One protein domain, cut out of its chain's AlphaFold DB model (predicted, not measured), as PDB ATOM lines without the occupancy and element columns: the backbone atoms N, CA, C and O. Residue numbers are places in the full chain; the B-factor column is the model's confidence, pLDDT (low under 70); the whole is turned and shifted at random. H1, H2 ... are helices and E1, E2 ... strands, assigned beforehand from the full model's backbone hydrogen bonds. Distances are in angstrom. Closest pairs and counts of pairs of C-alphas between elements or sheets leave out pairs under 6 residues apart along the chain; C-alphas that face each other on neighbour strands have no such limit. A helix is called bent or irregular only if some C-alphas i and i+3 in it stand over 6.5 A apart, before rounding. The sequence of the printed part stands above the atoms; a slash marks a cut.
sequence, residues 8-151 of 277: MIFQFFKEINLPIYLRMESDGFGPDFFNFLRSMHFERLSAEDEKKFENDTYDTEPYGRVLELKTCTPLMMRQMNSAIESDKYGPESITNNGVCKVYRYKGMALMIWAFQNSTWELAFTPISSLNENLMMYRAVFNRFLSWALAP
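This is residues 8 to 151 of the 277 residues of an uncharacterized protein of Bdellovibrionales bacterium GWA2_49_15 (UniProt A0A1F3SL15). A strongly twisted eight-stranded sheet curls round one long helix, H5, while the short H1 covers the same face near the E3 edge. H2 packs on the opposite face near E1, H3 packs across E7 and E8, and little H4 sits by the other edge, at E5. The printed part has 144 residues, with five named helices and eight named strands in the order E1 E2 H1 E3 H2 E4 H3 H4 E5 E6 E7 E8 H5. The sheet is mixed, in the order E3 E1 E2 E4 E8 E7 E6 E5, and the class is mixed, helices and strands. The whole is compact, with a radius of gyration of the C-alphas of 15.2 A and spans of 46 by 35 by 24 A.

Find C-alpha 8 at (216.430, 330.754, 304.585), where E1 begins, residues 8 to 12. Next come E2, residues 20 to 25, 17.4 A long, H1, residues 31 to 39, E3, residues 42 to 44, and H2, residues 47 to 56. From C-alpha 65 at (203.204, 335.514, 310.621), E4 runs 19.7 A to residue 71. Then read H3, residues 74 to 81, H4, residues 85 to 89, E5, residues 92 to 96, E6, residues 101 to 105, E7, residues 109 to 113, and E8, residues 119 to 124, 16.5 A long. H5, residues 134 to 151, runs 27.1 A to C-alpha 151 at (193.548, 334.191, 314.456); it is only just irregular, with C-alphas 148 and 151 6.9 A apart.

Start at the parallel neighbours E4 and E8, where N 68 and O 120 are 2.8 A apart. E2 is parallel to E4, with N 23 and O 67 at 2.9 A. E1 and E2 form a hairpin, N 10 to O 22 at 2.9 A, and E3 is the antiparallel neighbour of E1, N 11 to O 43 at 2.8 A. E5 to E8 make a meander, each strand the antiparallel neighbour of the one before; look at N 103 and O 111, 2.8 A. E2, H1, E3 and E3, H2, E4 are split strand-helix-strand units, with other strands between their two strands, and both crossovers are right-handed. The closest C-alphas of E4 and H5 are those of Arg 65 and Ala 148, 6.2 A. H2 and H5 lie on opposite faces. H3 runs across the strands, at 75 degrees to E8 on the local plane. H4 only grazes the sheet with residues 85 to 87. H1, H2 and H3 have each O i to N i+4 pair within hydrogen-bond range, H5 has 13 of 14, and H4 has 0 of 1, with 1 of 2 O i to N i+3 pairs.

The C-alphas of Glu 48 and Lys 88, the two farthest apart, are 47.9 A apart. The printed part has no cut and no long link. Mean pLDDT of the printed part is 90.2; look for values under 70 at residues 57 to 59.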
ATOM      1  N   MET A   8     217.287 331.899 304.879       92.56
ATOM      2  CA  MET A   8     216.430 330.754 304.585       92.56
ATOM      3  C   MET A   8     215.035 330.996 305.144       92.56
ATOM      4  O   MET A   8     214.888 331.456 306.283       92.56
ATOM      5  N   ILE A   9     214.017 330.639 304.363       95.06
ATOM      6  CA  ILE A   9     212.618 330.736 304.778       95.06
ATOM      7  C   ILE A   9     212.004 329.339 304.833       95.06
ATOM      8  O   ILE A   9     212.153 328.531 303.914       95.06
ATOM      9  N   PHE A  10     211.300 329.060 305.924       96.81
ATOM     10  CA  PHE A  10     210.554 327.824 306.128       96.81
ATOM     11  C   PHE A  10     209.076 328.138 306.330       96.81
ATOM     12  O   PHE A  10     208.753 329.130 306.976       96.81
ATOM     13  N   GLN A  11     208.187 327.283 305.836       97.25
ATOM     14  CA  GLN A  11     206.742 327.389 306.017       97.25
ATOM     15  C   GLN A  11     206.223 326.206 306.834       97.25
ATOM     16  O   GLN A  11     206.615 325.063 306.597       97.25
ATOM     17  N   PHE A  12     205.355 326.487 307.802       98.06
ATOM     18  CA  PHE A  12     204.679 325.473 308.609       98.06
ATOM     19  C   PHE A  12     203.562 324.808 307.801       98.06
ATOM     20  O   PHE A  12     202.701 325.516 307.283       98.06
ATOM     21  N   PHE A  13     203.545 323.473 307.730       96.81
ATOM     22  CA  PHE A  13     202.544 322.691 306.989       96.81
ATOM     23  C   PHE A  13     202.274 323.269 305.585       96.81
ATOM     24  O   PHE A  13     201.167 323.717 305.250       96.81
ATOM     25  N   LYS A  14     203.332 323.310 304.768       95.25
ATOM     26  CA  LYS A  14     203.320 323.884 303.417       95.25
ATOM     27  C   LYS A  14     202.242 323.261 302.523       95.25
ATOM     28  O   LYS A  14     201.614 323.967 301.739       95.25
ATOM     29  N   GLU A  15     201.960 321.969 302.677       94.69
ATOM     30  CA  GLU A  15     200.976 321.216 301.893       94.69
ATOM     31  C   GLU A  15     199.530 321.718 302.051       94.69
ATOM     32  O   GLU A  15     198.683 321.454 301.197       94.69
ATOM     33  N   ILE A  16     199.241 322.457 303.125       95.38
ATOM     34  CA  ILE A  16     197.943 323.104 303.368       95.38
ATOM     35  C   ILE A  16     198.029 324.633 303.374       95.38
ATOM     36  O   ILE A  16     197.060 325.292 303.757       95.38
ATOM     37  N   ASN A  17     199.167 325.175 302.934       93.50
ATOM     38  CA  ASN A  17     199.432 326.596 302.745       93.50
ATOM     39  C   ASN A  17     199.087 327.464 303.969       93.50
ATOM     40  O   ASN A  17     198.412 328.487 303.844       93.50
ATOM     41  N   LEU A  18     199.516 327.056 305.172       95.31
ATOM     42  CA  LEU A  18     199.382 327.933 306.339       95.31
ATOM     43  C   LEU A  18     200.363 329.112 306.211       95.31
ATOM     44  O   LEU A  18     201.542 328.884 305.930       95.31
ATOM     45  N   PRO A  19     199.927 330.361 306.453       94.81
ATOM     46  CA  PRO A  19     200.757 331.546 306.247       94.81
ATOM     47  C   PRO A  19     201.669 331.812 307.460       94.81
ATOM     48  O   PRO A  19     201.759 332.931 307.965       94.81
ATOM     49  N   ILE A  20     202.312 330.763 307.981       96.88
ATOM     50  CA  ILE A  20     203.183 330.817 309.158       96.88
ATOM     51  C   ILE A  20     204.591 330.417 308.743       96.88
ATOM     52  O   ILE A  20     204.815 329.300 308.271       96.88
ATOM     53  N   TYR A  21     205.542 331.317 308.959       97.19
ATOM     54  CA  TYR A  21     206.887 331.208 308.422       97.19
ATOM     55  C   TYR A  21     207.952 331.369 309.503       97.19
ATOM     56  O   TYR A  21     207.761 332.078 310.493       97.19
ATOM     57  N   LEU A  22     209.102 330.745 309.274       96.88
ATOM     58  CA  LEU A  22     210.351 331.027 309.975       96.88
ATOM     59  C   LEU A  22     211.322 331.652 308.989       96.88
ATOM     60  O   LEU A  22     211.429 331.194 307.853       96.88
ATOM     61  N   ARG A  23     212.062 332.654 309.446       94.94
ATOM     62  CA  ARG A  23     213.147 333.275 308.694       94.94
ATOM     63  C   ARG A  23     214.415 333.218 309.526       94.94
ATOM     64  O   ARG A  23     214.385 333.526 310.714       94.94
ATOM     65  N   MET A  24     215.523 332.831 308.915       92.75
ATOM     66  CA  MET A  24     216.792 332.714 309.620       92.75
ATOM     67  C   MET A  24     217.974 332.892 308.682       92.75
ATOM     68  O   MET A  24     217.904 332.509 307.519       92.75
ATOM     69  N   GLU A  25     219.076 333.416 309.200       88.62
ATOM     70  CA  GLU A  25     220.353 333.375 308.493       88.62
ATOM     71  C   GLU A  25     220.900 331.945 308.490       88.62
ATOM     72  O   GLU A  25     220.755 331.221 309.476       88.62
ATOM     73  N   SER A  26     221.536 331.525 307.393       78.56
ATOM     74  CA  SER A  26     222.175 330.204 307.295       78.56
ATOM     75  C   SER A  26     223.243 329.976 308.367       78.56
ATOM     76  O   SER A  26     223.505 328.844 308.784       78.56
ATOM     77  N   ASP A  27     223.868 331.063 308.809       77.19
ATOM     78  CA  ASP A  27     225.062 331.035 309.632       77.19
ATOM     79  C   ASP A  27     224.689 330.807 311.101       77.19
ATOM     80  O   ASP A  27     224.036 331.629 311.743       77.19
ATOM     81  N   GLY A  28     225.126 329.672 311.652       72.44
ATOM     82  CA  GLY A  28     224.906 329.309 313.058       72.44
ATOM     83  C   GLY A  28     223.955 328.134 313.289       72.44
ATOM     84  O   GLY A  28     223.751 327.744 314.439       72.44
ATOM     85  N   PHE A  29     223.422 327.528 312.223       82.56
ATOM     86  CA  PHE A  29     222.447 326.439 312.304       82.56
ATOM     87  C   PHE A  29     222.982 325.154 311.665       82.56
ATOM     88  O   PHE A  29     223.369 325.128 310.500       82.56
ATOM     89  N   GLY A  30     223.028 324.076 312.454       84.25
ATOM     90  CA  GLY A  30     223.502 322.765 312.006       84.25
ATOM     91  C   GLY A  30     222.387 321.865 311.448       84.25
ATOM     92  O   GLY A  30     221.205 322.154 311.644       84.25
ATOM     93  N   PRO A  31     222.744 320.726 310.819       88.94
ATOM     94  CA  PRO A  31     221.786 319.758 310.268       88.94
ATOM     95  C   PRO A  31     220.718 319.284 311.261       88.94
ATOM     96  O   PRO A  31     219.555 319.132 310.890       88.94
ATOM     97  N   ASP A  32     221.086 319.113 312.533       89.88
ATOM     98  CA  ASP A  32     220.168 318.678 313.592       89.88
ATOM     99  C   ASP A  32     219.014 319.662 313.804       89.88
ATOM    100  O   ASP A  32     217.879 319.249 314.044       89.88
ATOM    101  N   PHE A  33     219.269 320.962 313.642       91.19
ATOM    102  CA  PHE A  33     218.221 321.969 313.747       91.19
ATOM    103  C   PHE A  33     217.250 321.901 312.571       91.19
ATOM    104  O   PHE A  33     216.044 321.995 312.770       91.19
ATOM    105  N   PHE A  34     217.743 321.665 311.355       92.31
ATOM    106  CA  PHE A  34     216.870 321.474 310.195       92.31
ATOM    107  C   PHE A  34     216.029 320.198 310.317       92.31
ATOM    108  O   PHE A  34     214.850 320.205 309.963       92.31
ATOM    109  N   ASN A  35     216.597 319.123 310.872       93.50
ATOM    110  CA  ASN A  35     215.845 317.910 311.197       93.50
ATOM    111  C   ASN A  35     214.768 318.186 312.254       93.50
ATOM    112  O   ASN A  35     213.637 317.720 312.117       93.50
ATOM    113  N   PHE A  36     215.089 318.990 313.270       94.69
ATOM    114  CA  PHE A  36     214.123 319.448 314.263       94.69
ATOM    115  C   PHE A  36     212.987 320.270 313.637       94.69
ATOM    116  O   PHE A  36     211.823 319.936 313.856       94.69
ATOM    117  N   LEU A  37     213.294 321.273 312.809       95.88
ATOM    118  CA  LEU A  37     212.285 322.066 312.100       95.88
ATOM    119  C   LEU A  37     211.376 321.177 311.242       95.88
ATOM    120  O   LEU A  37     210.153 321.273 311.343       95.88
ATOM    121  N   ARG A  38     211.954 320.236 310.487       96.44
ATOM    122  CA  ARG A  38     211.183 319.267 309.695       96.44
ATOM    123  C   ARG A  38     210.292 318.382 310.566       96.44
ATOM    124  O   ARG A  38     209.160 318.113 310.189       96.44
ATOM    125  N   SER A  39     210.763 317.961 311.742       95.31
ATOM    126  CA  SER A  39     209.943 317.190 312.695       95.31
ATOM    127  C   SER A  39     208.739 317.979 313.224       95.31
ATOM    128  O   SER A  39     207.751 317.393 313.662       95.31
ATOM    129  N   MET A  40     208.812 319.311 313.162       96.94
ATOM    130  CA  MET A  40     207.718 320.231 313.457       96.94
ATOM    131  C   MET A  40     206.956 320.669 312.195       96.94
ATOM    132  O   MET A  40     206.224 321.647 312.261       96.94
ATOM    133  N   HIS A  41     207.110 319.975 311.061       97.62
ATOM    134  CA  HIS A  41     206.465 320.299 309.776       97.62
ATOM    135  C   HIS A  41     206.808 321.687 309.226       97.62
ATOM    136  O   HIS A  41     206.018 322.290 308.503       97.62
ATOM    137  N   PHE A  42     207.993 322.206 309.549       97.69
ATOM    138  CA  PHE A  42     208.562 323.342 308.833       97.69
ATOM    139  C   PHE A  42     209.375 322.853 307.638       97.69
ATOM    140  O   PHE A  42     210.380 322.153 307.785       97.69
ATOM    141  N   GLU A  43     208.957 323.269 306.448       96.94
ATOM    142  CA  GLU A  43     209.605 322.931 305.186       96.94
ATOM    143  C   GLU A  43     210.233 324.163 304.554       96.94
ATOM    144  O   GLU A  43     209.630 325.235 304.538       96.94
ATOM    145  N   ARG A  44     211.446 324.016 304.015       95.69
ATOM    146  CA  ARG A  44     212.129 325.115 303.332       95.69
ATOM    147  C   ARG A  44     211.375 325.479 302.049       95.69
ATOM    148  O   ARG A  44     210.978 324.594 301.287       95.69
ATOM    149  N   LEU A  45     211.206 326.772 301.804       95.19
ATOM    150  CA  LEU A  45     210.645 327.271 300.554       95.19
ATOM    151  C   LEU A  45     211.602 327.026 299.374       95.19
ATOM    152  O   LEU A  45     212.820 326.948 299.543       95.19
ATOM    153  N   SER A  46     211.044 326.852 298.171       93.31
ATOM    154  CA  SER A  46     211.855 326.871 296.949       93.31
ATOM    155  C   SER A  46     212.208 328.315 296.588       93.31
ATOM    156  O   SER A  46     211.588 329.247 297.092       93.31
ATOM    157  N   ALA A  47     213.161 328.521 295.679       88.75
ATOM    158  CA  ALA A  47     213.533 329.869 295.246       88.75
ATOM    159  C   ALA A  47     212.353 330.645 294.623       88.75
ATOM    160  O   ALA A  47     212.283 331.869 294.717       88.75
ATOM    161  N   GLU A  48     211.419 329.947 293.974       88.62
ATOM    162  CA  GLU A  48     210.191 330.531 293.431       88.62
ATOM    163  C   GLU A  48     209.233 330.959 294.546       88.62
ATOM    164  O   GLU A  48     208.719 332.079 294.519       88.62
ATOM    165  N   ASP A  49     209.031 330.093 295.542       90.38
ATOM    166  CA  ASP A  49     208.165 330.380 296.686       90.38
ATOM    167  C   ASP A  49     208.746 331.482 297.582       90.38
ATOM    168  O   ASP A  49     207.991 332.292 298.110       90.38
ATOM    169  N   GLU A  50     210.074 331.556 297.727       89.44
ATOM    170  CA  GLU A  50     210.764 332.630 298.457       89.44
ATOM    171  C   GLU A  50     210.515 333.991 297.795       89.44
ATOM    172  O   GLU A  50     210.108 334.932 298.472       89.44
ATOM    173  N   LYS A  51     210.644 334.087 296.464       85.44
ATOM    174  CA  LYS A  51     210.324 335.322 295.723       85.44
ATOM    175  C   LYS A  51     208.863 335.723 295.874       85.44
ATOM    176  O   LYS A  51     208.554 336.903 296.009       85.44
ATOM    177  N   LYS A  52     207.953 334.748 295.824       84.94
ATOM    178  CA  LYS A  52     206.529 335.004 296.053       84.94
ATOM    179  C   LYS A  52     206.301 335.521 297.472       84.94
ATOM    180  O   LYS A  52     205.617 336.518 297.662       84.94
ATOM    181  N   PHE A  53     206.924 334.883 298.457       85.88
ATOM    182  CA  PHE A  53     206.844 335.296 299.848       85.88
ATOM    183  C   PHE A  53     207.360 336.731 300.057       85.88
ATOM    184  O   PHE A  53     206.707 337.506 300.754       85.88
ATOM    185  N   GLU A  54     208.485 337.103 299.444       81.44
ATOM    186  CA  GLU A  54     209.048 338.456 299.530       81.44
ATOM    187  C   GLU A  54     208.122 339.528 298.941       81.44
ATOM    188  O   GLU A  54     208.035 340.620 299.501       81.44
ATOM    189  N   ASN A  55     207.410 339.205 297.860       74.94
ATOM    190  CA  ASN A  55     206.509 340.139 297.184       74.94
ATOM    191  C   ASN A  55     205.118 340.233 297.835       74.94
ATOM    192  O   ASN A  55     204.529 341.309 297.838       74.94
ATOM    193  N   ASP A  56     204.594 339.130 298.384       70.31
ATOM    194  CA  ASP A  56     203.169 339.028 298.731       70.31
ATOM    195  C   ASP A  56     202.894 339.060 300.249       70.31
ATOM    196  O   ASP A  56     201.843 339.540 300.684       70.31
ATOM    197  N   THR A  57     203.803 338.545 301.087       64.69
ATOM    198  CA  THR A  57     203.435 338.109 302.455       64.69
ATOM    199  C   THR A  57     203.118 339.245 303.418       64.69
ATOM    200  O   THR A  57     202.320 339.068 304.337       64.69
ATOM    201  N   TYR A  58     203.738 340.408 303.236       63.62
ATOM    202  CA  TYR A  58     203.570 341.524 304.166       63.62
ATOM    203  C   TYR A  58     202.297 342.332 303.915       63.62
ATOM    204  O   TYR A  58     201.711 342.834 304.874       63.62
ATOM    205  N   ASP A  59     201.838 342.379 302.664       63.84
ATOM    206  CA  ASP A  59     200.768 343.289 302.252       63.84
ATOM    207  C   ASP A  59     199.444 342.571 301.941       63.84
ATOM    208  O   ASP A  59     198.382 343.193 302.009       63.84
ATOM    209  N   THR A  60     199.469 341.267 301.632       72.69
ATOM    210  CA  THR A  60     198.273 340.541 301.153       72.69
ATOM    211  C   THR A  60     197.695 339.525 302.141       72.69
ATOM    212  O   THR A  60     196.517 339.180 302.038       72.69
ATOM    213  N   GLU A  61     198.473 339.088 303.137       82.50
ATOM    214  CA  GLU A  61     198.087 338.036 304.086       82.50
ATOM    215  C   GLU A  61     197.891 338.612 305.503       82.50
ATOM    216  O   GLU A  61     198.834 338.663 306.297       82.50
ATOM    217  N   PRO A  62     196.668 339.025 305.898       82.94
ATOM    218  CA  PRO A  62     196.432 339.725 307.173       82.94
ATOM    219  C   PRO A  62     196.789 338.880 308.411       82.94
ATOM    220  O   PRO A  62     197.127 339.398 309.484       82.94
ATOM    221  N   TYR A  63     196.733 337.557 308.269       89.75
ATOM    222  CA  TYR A  63     197.097 336.601 309.314       89.75
ATOM    223  C   TYR A  63     198.475 335.972 309.094       89.75
ATOM    224  O   TYR A  63     198.863 335.096 309.864       89.75
ATOM    225  N   GLY A  64     199.229 336.449 308.100       91.69
ATOM    226  CA  GLY A  64     200.602 336.038 307.857       91.69
ATOM    227  C   GLY A  64     201.490 336.344 309.055       91.69
ATOM    228  O   GLY A  64     201.442 337.445 309.616       91.69
ATOM    229  N   ARG A  65     202.267 335.357 309.502       94.88
ATOM    230  CA  ARG A  65     203.204 335.514 310.621       94.88
ATOM    231  C   ARG A  65     204.573 334.975 310.250       94.88
ATOM    232  O   ARG A  65     204.686 333.864 309.749       94.88
ATOM    233  N   VAL A  66     205.605 335.754 310.546       96.06
ATOM    234  CA  VAL A  66     207.009 335.421 310.304       96.06
ATOM    235  C   VAL A  66     207.744 335.483 311.634       96.06
ATOM    236  O   VAL A  66     207.709 336.510 312.307       96.06
ATOM    237  N   LEU A  67     208.413 334.399 312.021       97.38
ATOM    238  CA  LEU A  67     209.315 334.390 313.167       97.38
ATOM    239  C   LEU A  67     210.763 334.462 312.690       97.38
ATOM    240  O   LEU A  67     211.269 333.524 312.074       97.38
ATOM    241  N   GLU A  68     211.436 335.560 313.003       95.81
ATOM    242  CA  GLU A  68     212.863 335.727 312.755       95.81
ATOM    243  C   GLU A  68     213.676 335.064 313.863       95.81
ATOM    244  O   GLU A  68     213.599 335.446 315.032       95.81
ATOM    245  N   LEU A  69     214.465 334.063 313.486       94.81
ATOM    246  CA  LEU A  69     215.317 333.304 314.388       94.81
ATOM    247  C   LEU A  69     216.703 333.943 314.459       94.81
ATOM    248  O   LEU A  69     217.380 334.104 313.443       94.81
ATOM    249  N   LYS A  70     217.141 334.275 315.674       90.75
ATOM    250  CA  LYS A  70     218.443 334.891 315.942       90.75
ATOM    251  C   LYS A  70     219.190 334.110 317.021       90.75
ATOM    252  O   LYS A  70     218.607 333.655 318.006       90.75
ATOM    253  N   THR A  71     220.506 334.003 316.880       86.00
ATOM    254  CA  THR A  71     221.363 333.509 317.965       86.00
ATOM    255  C   THR A  71     221.435 334.556 319.072       86.00
ATOM    256  O   THR A  71     221.585 335.751 318.806       86.00
ATOM    257  N   CYS A  72     221.336 334.131 320.330       85.81
ATOM    258  CA  CYS A  72     221.387 335.065 321.446       85.81
ATOM    259  C   CYS A  72     222.722 335.799 321.575       85.81
ATOM    260  O   CYS A  72     223.794 335.198 321.633       85.81
ATOM    261  N   THR A  73     222.635 337.117 321.756       85.94
ATOM    262  CA  THR A  73     223.774 337.937 322.177       85.94
ATOM    263  C   THR A  73     224.060 337.753 323.675       85.94
ATOM    264  O   THR A  73     223.155 337.402 324.443       85.94
ATOM    265  N   PRO A  74     225.278 338.061 324.160       85.69
ATOM    266  CA  PRO A  74     225.585 338.031 325.593       85.69
ATOM    267  C   PRO A  74     224.653 338.904 326.450       85.69
ATOM    268  O   PRO A  74     224.358 338.564 327.596       85.69
ATOM    269  N   LEU A  75     224.153 340.017 325.900       86.38
ATOM    270  CA  LEU A  75     223.186 340.878 326.581       86.38
ATOM    271  C   LEU A  75     221.827 340.179 326.742       86.38
ATOM    272  O   LEU A  75     221.279 340.157 327.844       86.38
ATOM    273  N   MET A  76     221.325 339.551 325.676       87.44
ATOM    274  CA  MET A  76     220.088 338.761 325.720       87.44
ATOM    275  C   MET A  76     220.220 337.577 326.685       87.44
ATOM    276  O   MET A  76     219.304 337.314 327.459       87.44
ATOM    277  N   MET A  77     221.383 336.913 326.719       86.56
ATOM    278  CA  MET A  77     221.690 335.849 327.689       86.56
ATOM    279  C   MET A  77     221.550 336.313 329.138       86.56
ATOM    280  O   MET A  77     220.974 335.598 329.959       86.56
ATOM    281  N   ARG A  78     222.020 337.519 329.471       87.19
ATOM    282  CA  ARG A  78     221.823 338.088 330.814       87.19
ATOM    283  C   ARG A  78     220.344 338.322 331.113       87.19
ATOM    284  O   ARG A  78     219.897 338.006 332.210       87.19
ATOM    285  N   GLN A  79     219.578 338.814 330.142       86.00
ATOM    286  CA  GLN A  79     218.138 339.032 330.303       86.00
ATOM    287  C   GLN A  79     217.368 337.715 330.496       86.00
ATOM    288  O   GLN A  79     216.550 337.619 331.409       86.00
ATOM    289  N   MET A  80     217.674 336.669 329.723       88.38
ATOM    290  CA  MET A  80     217.047 335.345 329.876       88.38
ATOM    291  C   MET A  80     217.329 334.683 331.223       88.38
ATOM    292  O   MET A  80     216.501 333.914 331.710       88.38
ATOM    293  N   ASN A  81     218.492 334.965 331.811       88.06
ATOM    294  CA  ASN A  81     218.904 334.416 333.101       88.06
ATOM    295  C   ASN A  81     218.534 335.303 334.293       88.06
ATOM    296  O   ASN A  81     218.676 334.868 335.436       88.06
ATOM    297  N   SER A  82     218.064 336.529 334.048       87.31
ATOM    298  CA  SER A  82     217.645 337.427 335.121       87.31
ATOM    299  C   SER A  82     216.516 336.793 335.936       87.31
ATOM    300  O   SER A  82     215.547 336.256 335.393       87.31
ATOM    301  N   ALA A  83     216.664 336.819 337.259       81.44
ATOM    302  CA  ALA A  83     215.618 336.344 338.147       81.44
ATOM    303  C   ALA A  83     214.429 337.304 338.077       81.44
ATOM    304  O   ALA A  83     214.597 338.519 338.184       81.44
ATOM    305  N   ILE A  84     213.234 336.748 337.921       87.00
ATOM    306  CA  ILE A  84     211.982 337.496 338.048       87.00
ATOM    307  C   ILE A  84     211.042 336.736 338.973       87.00
ATOM    308  O   ILE A  84     211.177 335.529 339.170       87.00
ATOM    309  N   GLU A  85     210.062 337.437 339.531       85.12
ATOM    310  CA  GLU A  85     209.166 336.859 340.532       85.12
ATOM    311  C   GLU A  85     208.386 335.636 340.014       85.12
ATOM    312  O   GLU A  85     208.126 334.699 340.770       85.12
ATOM    313  N   SER A  86     208.049 335.602 338.720       87.31
ATOM    314  CA  SER A  86     207.297 334.493 338.121       87.31
ATOM    315  C   SER A  86     208.080 333.181 338.034       87.31
ATOM    316  O   SER A  86     207.461 332.139 337.831       87.31
ATOM    317  N   ASP A  87     209.403 333.193 338.245       89.81
ATOM    318  CA  ASP A  87     210.248 331.987 338.227       89.81
ATOM    319  C   ASP A  87     209.778 330.923 339.225       89.81
ATOM    320  O   ASP A  87     209.989 329.729 339.011       89.81
ATOM    321  N   LYS A  88     209.099 331.342 340.301       90.75
ATOM    322  CA  LYS A  88     208.518 330.440 341.306       90.75
ATOM    323  C   LYS A  88     207.412 329.535 340.747       90.75
ATOM    324  O   LYS A  88     207.108 328.511 341.351       90.75
ATOM    325  N   TYR A  89     206.824 329.891 339.603       88.88
ATOM    326  CA  TYR A  89     205.736 329.149 338.960       88.88
ATOM    327  C   TYR A  89     206.179 328.348 337.731       88.88
ATOM    328  O   TYR A  89     205.423 327.508 337.243       88.88
ATOM    329  N   GLY A  90     207.395 328.570 337.233       92.19
ATOM    330  CA  GLY A  90     207.928 327.865 336.075       92.19
ATOM    331  C   GLY A  90     209.001 328.662 335.332       92.19
ATOM    332  O   GLY A  90     209.271 329.811 335.669       92.19
ATOM    333  N   PRO A  91     209.626 328.055 334.308       93.44
ATOM    334  CA  PRO A  91     210.664 328.713 333.515       93.44
ATOM    335  C   PRO A  91     210.093 329.718 332.504       93.44
ATOM    336  O   PRO A  91     210.831 330.559 331.999       93.44
ATOM    337  N   GLU A  92     208.801 329.617 332.189       95.00
ATOM    338  CA  GLU A  92     208.118 330.466 331.218       95.00
ATOM    339  C   GLU A  92     207.533 331.713 331.879       95.00
ATOM    340  O   GLU A  92     207.006 331.672 332.990       95.00
ATOM    341  N   SER A  93     207.583 332.830 331.166       94.88
ATOM    342  CA  SER A  93     207.003 334.094 331.616       94.88
ATOM    343  C   SER A  93     206.663 334.974 330.426       94.88
ATOM    344  O   SER A  93     207.319 334.885 329.388       94.88
ATOM    345  N   ILE A  94     205.651 335.822 330.589       94.56
ATOM    346  CA  ILE A  94     205.304 336.870 329.633       94.56
ATOM    347  C   ILE A  94     205.282 338.188 330.386       94.56
ATOM    348  O   ILE A  94     204.627 338.314 331.420       94.56
ATOM    349  N   THR A  95     205.986 339.169 329.846       92.81
ATOM    350  CA  THR A  95     205.952 340.553 330.307       92.81
ATOM    351  C   THR A  95     205.451 341.441 329.179       92.81
ATOM    352  O   THR A  95     205.546 341.090 328.002       92.81
ATOM    353  N   ASN A  96     204.870 342.580 329.539       89.81
ATOM    354  CA  ASN A  96     204.396 343.560 328.576       89.81
ATOM    355  C   ASN A  96     205.276 344.807 328.676       89.81
ATOM    356  O   ASN A  96     205.427 345.353 329.767       89.81
ATOM    357  N   ASN A  97     205.838 345.251 327.554       85.94
ATOM    358  CA  ASN A  97     206.654 346.462 327.467       85.94
ATOM    359  C   ASN A  97     205.899 347.570 326.710       85.94
ATOM    360  O   ASN A  97     206.426 348.233 325.816       85.94
ATOM    361  N   GLY A  98     204.607 347.709 327.021       83.62
ATOM    362  CA  GLY A  98     203.689 348.646 326.376       83.62
ATOM    363  C   GLY A  98     203.229 348.161 325.002       83.62
ATOM    364  O   GLY A  98     202.114 347.665 324.867       83.62
ATOM    365  N   VAL A  99     204.083 348.331 323.989       85.12
ATOM    366  CA  VAL A  99     203.734 348.101 322.571       85.12
ATOM    367  C   VAL A  99     203.953 346.646 322.151       85.12
ATOM    368  O   VAL A  99     203.254 346.132 321.279       85.12
ATOM    369  N   CYS A 100     204.900 345.959 322.788       91.81
ATOM    370  CA  CYS A 100     205.213 344.564 322.516       91.81
ATOM    371  C   CYS A 100     205.140 343.707 323.780       91.81
ATOM    372  O   CYS A 100     205.314 344.169 324.911       91.81
ATOM    373  N   LYS A 101     204.907 342.419 323.558       94.19
ATOM    374  CA  LYS A 101     204.991 341.374 324.565       94.19
ATOM    375  C   LYS A 101     206.339 340.687 324.454       94.19
ATOM    376  O   LYS A 101     206.884 340.528 323.361       94.19
ATOM    377  N   VAL A 102     206.862 340.284 325.603       94.12
ATOM    378  CA  VAL A 102     208.148 339.609 325.721       94.12
ATOM    379  C   VAL A 102     207.949 338.308 326.473       94.12
ATOM    380  O   VAL A 102     207.558 338.302 327.639       94.12
ATOM    381  N   TYR A 103     208.223 337.207 325.792       95.81
ATOM    382  CA  TYR A 103     208.085 335.849 326.281       95.81
ATOM    383  C   TYR A 103     209.483 335.362 326.542       95.81
ATOM    384  O   TYR A 103     210.387 335.550 325.731       95.81
ATOM    385  N   ARG A 104     209.660 334.736 327.688       95.25
ATOM    386  CA  ARG A 104     210.957 334.253 328.106       95.25
ATOM    387  C   ARG A 104     210.805 332.844 328.623       95.25
ATOM    388  O   ARG A 104     210.036 332.617 329.557       95.25
ATOM    389  N   TYR A 105     211.598 331.947 328.054       95.19
ATOM    390  CA  TYR A 105     211.915 330.653 328.632       95.19
ATOM    391  C   TYR A 105     213.280 330.779 329.311       95.19
ATOM    392  O   TYR A 105     214.298 330.988 328.644       95.19
ATOM    393  N   LYS A 106     213.295 330.718 330.644       93.38
ATOM    394  CA  LYS A 106     214.479 330.982 331.466       93.38
ATOM    395  C   LYS A 106     215.682 330.166 330.993       93.38
ATOM    396  O   LYS A 106     215.600 328.949 330.866       93.38
ATOM    397  N   GLY A 107     216.789 330.872 330.765       90.19
ATOM    398  CA  GLY A 107     218.061 330.286 330.347       90.19
ATOM    399  C   GLY A 107     218.099 329.729 328.925       90.19
ATOM    400  O   GLY A 107     219.076 329.067 328.600       90.19
ATOM    401  N   MET A 108     217.079 329.975 328.093       92.06
ATOM    402  CA  MET A 108     216.951 329.279 326.811       92.06
ATOM    403  C   MET A 108     216.440 330.151 325.658       92.06
ATOM    404  O   MET A 108     217.047 330.140 324.591       92.06
ATOM    405  N   ALA A 109     215.361 330.915 325.845       94.75
ATOM    406  CA  ALA A 109     214.780 331.697 324.756       94.75
ATOM    407  C   ALA A 109     214.125 333.000 325.215       94.75
ATOM    408  O   ALA A 109     213.580 333.095 326.320       94.75
ATOM    409  N   LEU A 110     214.125 333.986 324.320       95.50
ATOM    410  CA  LEU A 110     213.458 335.270 324.477       95.50
ATOM    411  C   LEU A 110     212.788 335.638 323.151       95.50
ATOM    412  O   LEU A 110     213.455 335.779 322.130       95.50
ATOM    413  N   MET A 111     211.466 335.764 323.171       96.25
ATOM    414  CA  MET A 111     210.659 336.091 322.003       96.25
ATOM    415  C   MET A 111     209.964 337.429 322.202       96.25
ATOM    416  O   MET A 111     209.333 337.651 323.236       96.25
ATOM    417  N   ILE A 112     210.053 338.302 321.209       94.69
ATOM    418  CA  ILE A 112     209.403 339.608 321.204       94.69
ATOM    419  C   ILE A 112     208.358 339.600 320.099       94.69
ATOM    420  O   ILE A 112     208.666 339.304 318.944       94.69
ATOM    421  N   TRP A 113     207.119 339.930 320.449       94.19
ATOM    422  CA  TRP A 113     206.045 340.005 319.471       94.19
ATOM    423  C   TRP A 113     205.024 341.086 319.781       94.19
ATOM    424  O   TRP A 113     204.841 341.515 320.919       94.19
ATOM    425  N   ALA A 114     204.306 341.485 318.741       90.25
ATOM    426  CA  ALA A 114     203.093 342.272 318.836       90.25
ATOM    427  C   ALA A 114     202.093 341.709 317.825       90.25
ATOM    428  O   ALA A 114     202.456 341.434 316.686       90.25
ATOM    429  N   PHE A 115     200.829 341.536 318.215       85.69
ATOM    430  CA  PHE A 115     199.820 340.930 317.332       85.69
ATOM    431  C   PHE A 115     199.529 341.751 316.068       85.69
ATOM    432  O   PHE A 115     199.059 341.175 315.087       85.69
ATOM    433  N   GLN A 116     199.807 343.059 316.105       86.56
ATOM    434  CA  GLN A 116     199.688 343.980 314.971       86.56
ATOM    435  C   GLN A 116     200.826 343.813 313.955       86.56
ATOM    436  O   GLN A 116     200.661 344.186 312.801       86.56
ATOM    437  N   ASN A 117     201.951 343.224 314.369       89.62
ATOM    438  CA  ASN A 117     203.097 342.996 313.504       89.62
ATOM    439  C   ASN A 117     203.022 341.582 312.923       89.62
ATOM    440  O   ASN A 117     202.756 340.613 313.643       89.62
ATOM    441  N   SER A 118     203.302 341.469 311.629       91.00
ATOM    442  CA  SER A 118     203.485 340.192 310.938       91.00
ATOM    443  C   SER A 118     204.810 339.531 311.321       91.00
ATOM    444  O   SER A 118     204.852 338.312 311.465       91.00
ATOM    445  N   THR A 119     205.861 340.321 311.565       93.62
ATOM    446  CA  THR A 119     207.190 339.826 311.954       93.62
ATOM    447  C   THR A 119     207.410 339.875 313.457       93.62
ATOM    448  O   THR A 119     207.270 340.928 314.085       93.62
ATOM    449  N   TRP A 120     207.790 338.735 314.027       95.69
ATOM    450  CA  TRP A 120     208.190 338.561 315.421       95.69
ATOM    451  C   TRP A 120     209.639 338.093 315.486       95.69
ATOM    452  O   TRP A 120     210.151 337.517 314.530       95.69
ATOM    453  N   GLU A 121     210.293 338.293 316.624       95.94
ATOM    454  CA  GLU A 121     211.696 337.919 316.796       95.94
ATOM    455  C   GLU A 121     211.848 336.888 317.906       95.94
ATOM    456  O   GLU A 121     211.309 337.064 318.999       95.94
ATOM    457  N   LEU A 122     212.617 335.833 317.649       95.94
ATOM    458  CA  LEU A 122     213.006 334.832 318.629       95.94
ATOM    459  C   LEU A 122     214.527 334.757 318.706       95.94
ATOM    460  O   LEU A 122     215.193 334.324 317.767       95.94
ATOM    461  N   ALA A 123     215.065 335.105 319.869       93.12
ATOM    462  CA  ALA A 123     216.443 334.823 320.218       93.12
ATOM    463  C   ALA A 123     216.501 333.567 321.097       93.12
ATOM    464  O   ALA A 123     215.737 333.456 322.060       93.12
ATOM    465  N   PHE A 124     217.405 332.631 320.805       89.81
ATOM    466  CA  PHE A 124     217.617 331.455 321.656       89.81
ATOM    467  C   PHE A 124     219.086 331.050 321.806       89.81
ATOM    468  O   PHE A 124     219.965 331.450 321.035       89.81
ATOM    469  N   THR A 125     219.350 330.284 322.866       85.75
ATOM    470  CA  THR A 125     220.668 329.723 323.179       85.75
ATOM    471  C   THR A 125     221.225 328.889 322.027       85.75
ATOM    472  O   THR A 125     220.449 328.339 321.253       85.75
ATOM    473  N   PRO A 126     222.553 328.713 321.931       76.44
ATOM    474  CA  PRO A 126     223.156 327.930 320.859       76.44
ATOM    475  C   PRO A 126     222.574 326.513 320.713       76.44
ATOM    476  O   PRO A 126     222.374 325.778 321.687       76.44
ATOM    477  N   ILE A 127     222.377 326.119 319.456       75.00
ATOM    478  CA  ILE A 127     221.791 324.839 319.024       75.00
ATOM    479  C   ILE A 127     222.645 323.628 319.362       75.00
ATOM    480  O   ILE A 127     222.133 322.515 319.381       75.00
ATOM    481  N   SER A 128     223.920 323.820 319.692       74.00
ATOM    482  CA  SER A 128     224.784 322.739 320.181       74.00
ATOM    483  C   SER A 128     224.177 321.972 321.366       74.00
ATOM    484  O   SER A 128     224.545 320.830 321.602       74.00
ATOM    485  N   SER A 129     223.216 322.574 322.073       74.81
ATOM    486  CA  SER A 129     222.472 321.979 323.186       74.81
ATOM    487  C   SER A 129     221.068 321.458 322.820       74.81
ATOM    488  O   SER A 129     220.268 321.166 323.710       74.81
ATOM    489  N   LEU A 130     220.723 321.358 321.528       83.56
ATOM    490  CA  LEU A 130     219.374 321.016 321.054       83.56
ATOM    491  C   LEU A 130     218.880 319.679 321.610       83.56
ATOM    492  O   LEU A 130     217.759 319.613 322.101       83.56
ATOM    493  N   ASN A 131     219.711 318.636 321.580       83.50
ATOM    494  CA  ASN A 131     219.313 317.302 322.037       83.50
ATOM    495  C   ASN A 131     219.033 317.264 323.547       83.50
ATOM    496  O   ASN A 131     218.073 316.633 323.982       83.50
ATOM    497  N   GLU A 132     219.822 317.990 324.340       86.81
ATOM    498  CA  GLU A 132     219.647 318.083 325.797       86.81
ATOM    499  C   GLU A 132     218.403 318.899 326.172       86.81
ATOM    500  O   GLU A 132     217.749 318.630 327.178       86.81
ATOM    501  N   ASN A 133     218.043 319.875 325.334       90.25
ATOM    502  CA  ASN A 133     216.979 320.840 325.602       90.25
ATOM    503  C   ASN A 133     215.776 320.701 324.661       90.25
ATOM    504  O   ASN A 133     214.959 321.621 324.573       90.25
ATOM    505  N   LEU A 134     215.622 319.568 323.969       92.50
ATOM    506  CA  LEU A 134     214.640 319.388 322.891       92.50
ATOM    507  C   LEU A 134     213.211 319.738 323.327       92.50
ATOM    508  O   LEU A 134     212.483 320.421 322.609       92.50
ATOM    509  N   MET A 135     212.822 319.324 324.535       94.25
ATOM    510  CA  MET A 135     211.521 319.665 325.118       94.25
ATOM    511  C   MET A 135     211.312 321.184 325.205       94.25
ATOM    512  O   MET A 135     210.217 321.672 324.936       94.25
ATOM    513  N   MET A 136     212.349 321.933 325.584       94.62
ATOM    514  CA  MET A 136     212.288 323.389 325.712       94.62
ATOM    515  C   MET A 136     212.155 324.042 324.331       94.62
ATOM    516  O   MET A 136     211.328 324.931 324.157       94.62
ATOM    517  N   TYR A 137     212.890 323.545 323.326       94.75
ATOM    518  CA  TYR A 137     212.770 323.992 321.930       94.75
ATOM    519  C   TYR A 137     211.360 323.786 321.398       94.75
ATOM    520  O   TYR A 137     210.731 324.734 320.928       94.75
ATOM    521  N   ARG A 138     210.815 322.581 321.567       96.25
ATOM    522  CA  ARG A 138     209.431 322.289 321.189       96.25
ATOM    523  C   ARG A 138     208.449 323.205 321.907       96.25
ATOM    524  O   ARG A 138     207.562 323.749 321.261       96.25
ATOM    525  N   ALA A 139     208.628 323.429 323.210       96.81
ATOM    526  CA  ALA A 139     207.767 324.325 323.974       96.81
ATOM    527  C   ALA A 139     207.758 325.741 323.380       96.81
ATOM    528  O   ALA A 139     206.689 326.255 323.068       96.81
ATOM    529  N   VAL A 140     208.930 326.342 323.152       97.31
ATOM    530  CA  VAL A 140     209.064 327.699 322.593       97.31
ATOM    531  C   VAL A 140     208.418 327.819 321.213       97.31
ATOM    532  O   VAL A 140     207.611 328.723 320.996       97.31
ATOM    533  N   PHE A 141     208.711 326.894 320.297       97.88
ATOM    534  CA  PHE A 141     208.127 326.916 318.953       97.88
ATOM    535  C   PHE A 141     206.615 326.671 318.989       97.88
ATOM    536  O   PHE A 141     205.861 327.353 318.301       97.88
ATOM    537  N   ASN A 142     206.135 325.772 319.850       98.25
ATOM    538  CA  ASN A 142     204.703 325.540 320.011       98.25
ATOM    539  C   ASN A 142     203.982 326.724 320.669       98.25
ATOM    540  O   ASN A 142     202.813 326.954 320.354       98.25
ATOM    541  N   ARG A 143     204.645 327.522 321.521       97.44
ATOM    542  CA  ARG A 143     204.091 328.802 321.996       97.44
ATOM    543  C   ARG A 143     203.920 329.785 320.845       97.44
ATOM    544  O   ARG A 143     202.811 330.284 320.660       97.44
ATOM    545  N   PHE A 144     204.968 329.979 320.037       98.06
ATOM    546  CA  PHE A 144     204.895 330.784 318.815       98.06
ATOM    547  C   PHE A 144     203.709 330.368 317.938       98.06
ATOM    548  O   PHE A 144     202.823 331.181 317.673       98.06
ATOM    549  N   LEU A 145     203.657 329.086 317.566       98.44
ATOM    550  CA  LEU A 145     202.594 328.527 316.737       98.44
ATOM    551  C   LEU A 145     201.217 328.761 317.363       98.44
ATOM    552  O   LEU A 145     200.305 329.206 316.679       98.44
ATOM    553  N   SER A 146     201.065 328.551 318.672       98.00
ATOM    554  CA  SER A 146     199.782 328.762 319.358       98.00
ATOM    555  C   SER A 146     199.278 330.201 319.245       98.00
ATOM    556  O   SER A 146     198.076 330.412 319.097       98.00
ATOM    557  N   TRP A 147     200.166 331.196 319.299       97.56
ATOM    558  CA  TRP A 147     199.775 332.594 319.109       97.56
ATOM    559  C   TRP A 147     199.501 332.930 317.648       97.56
ATOM    560  O   TRP A 147     198.529 333.629 317.365       97.56
ATOM    561  N   ALA A 148     200.346 332.445 316.741       97.25
ATOM    562  CA  ALA A 148     200.288 332.764 315.322       97.25
ATOM    563  C   ALA A 148     199.077 332.119 314.626       97.25
ATOM    564  O   ALA A 148     198.470 332.718 313.744       97.25
ATOM    565  N   LEU A 149     198.682 330.929 315.078       97.62
ATOM    566  CA  LEU A 149     197.568 330.145 314.545       97.62
ATOM    567  C   LEU A 149     196.206 330.533 315.148       97.62
ATOM    568  O   LEU A 149     195.165 330.269 314.545       97.62
ATOM    569  N   ALA A 150     196.183 331.192 316.311       96.75
ATOM    570  CA  ALA A 150     194.939 331.567 316.984       96.75
ATOM    571  C   ALA A 150     193.974 332.403 316.112       96.75
ATOM    572  O   ALA A 150     192.780 332.093 316.114       96.75
ATOM    573  N   PRO A 151     194.425 333.426 315.348       94.69
ATOM    574  CA  PRO A 151     193.548 334.191 314.456       94.69
ATOM    575  C   PRO A 151     192.939 333.355 313.325       94.69
ATOM    576  O   PRO A 151     191.872 333.700 312.826       94.69
TER     577      PRO A 151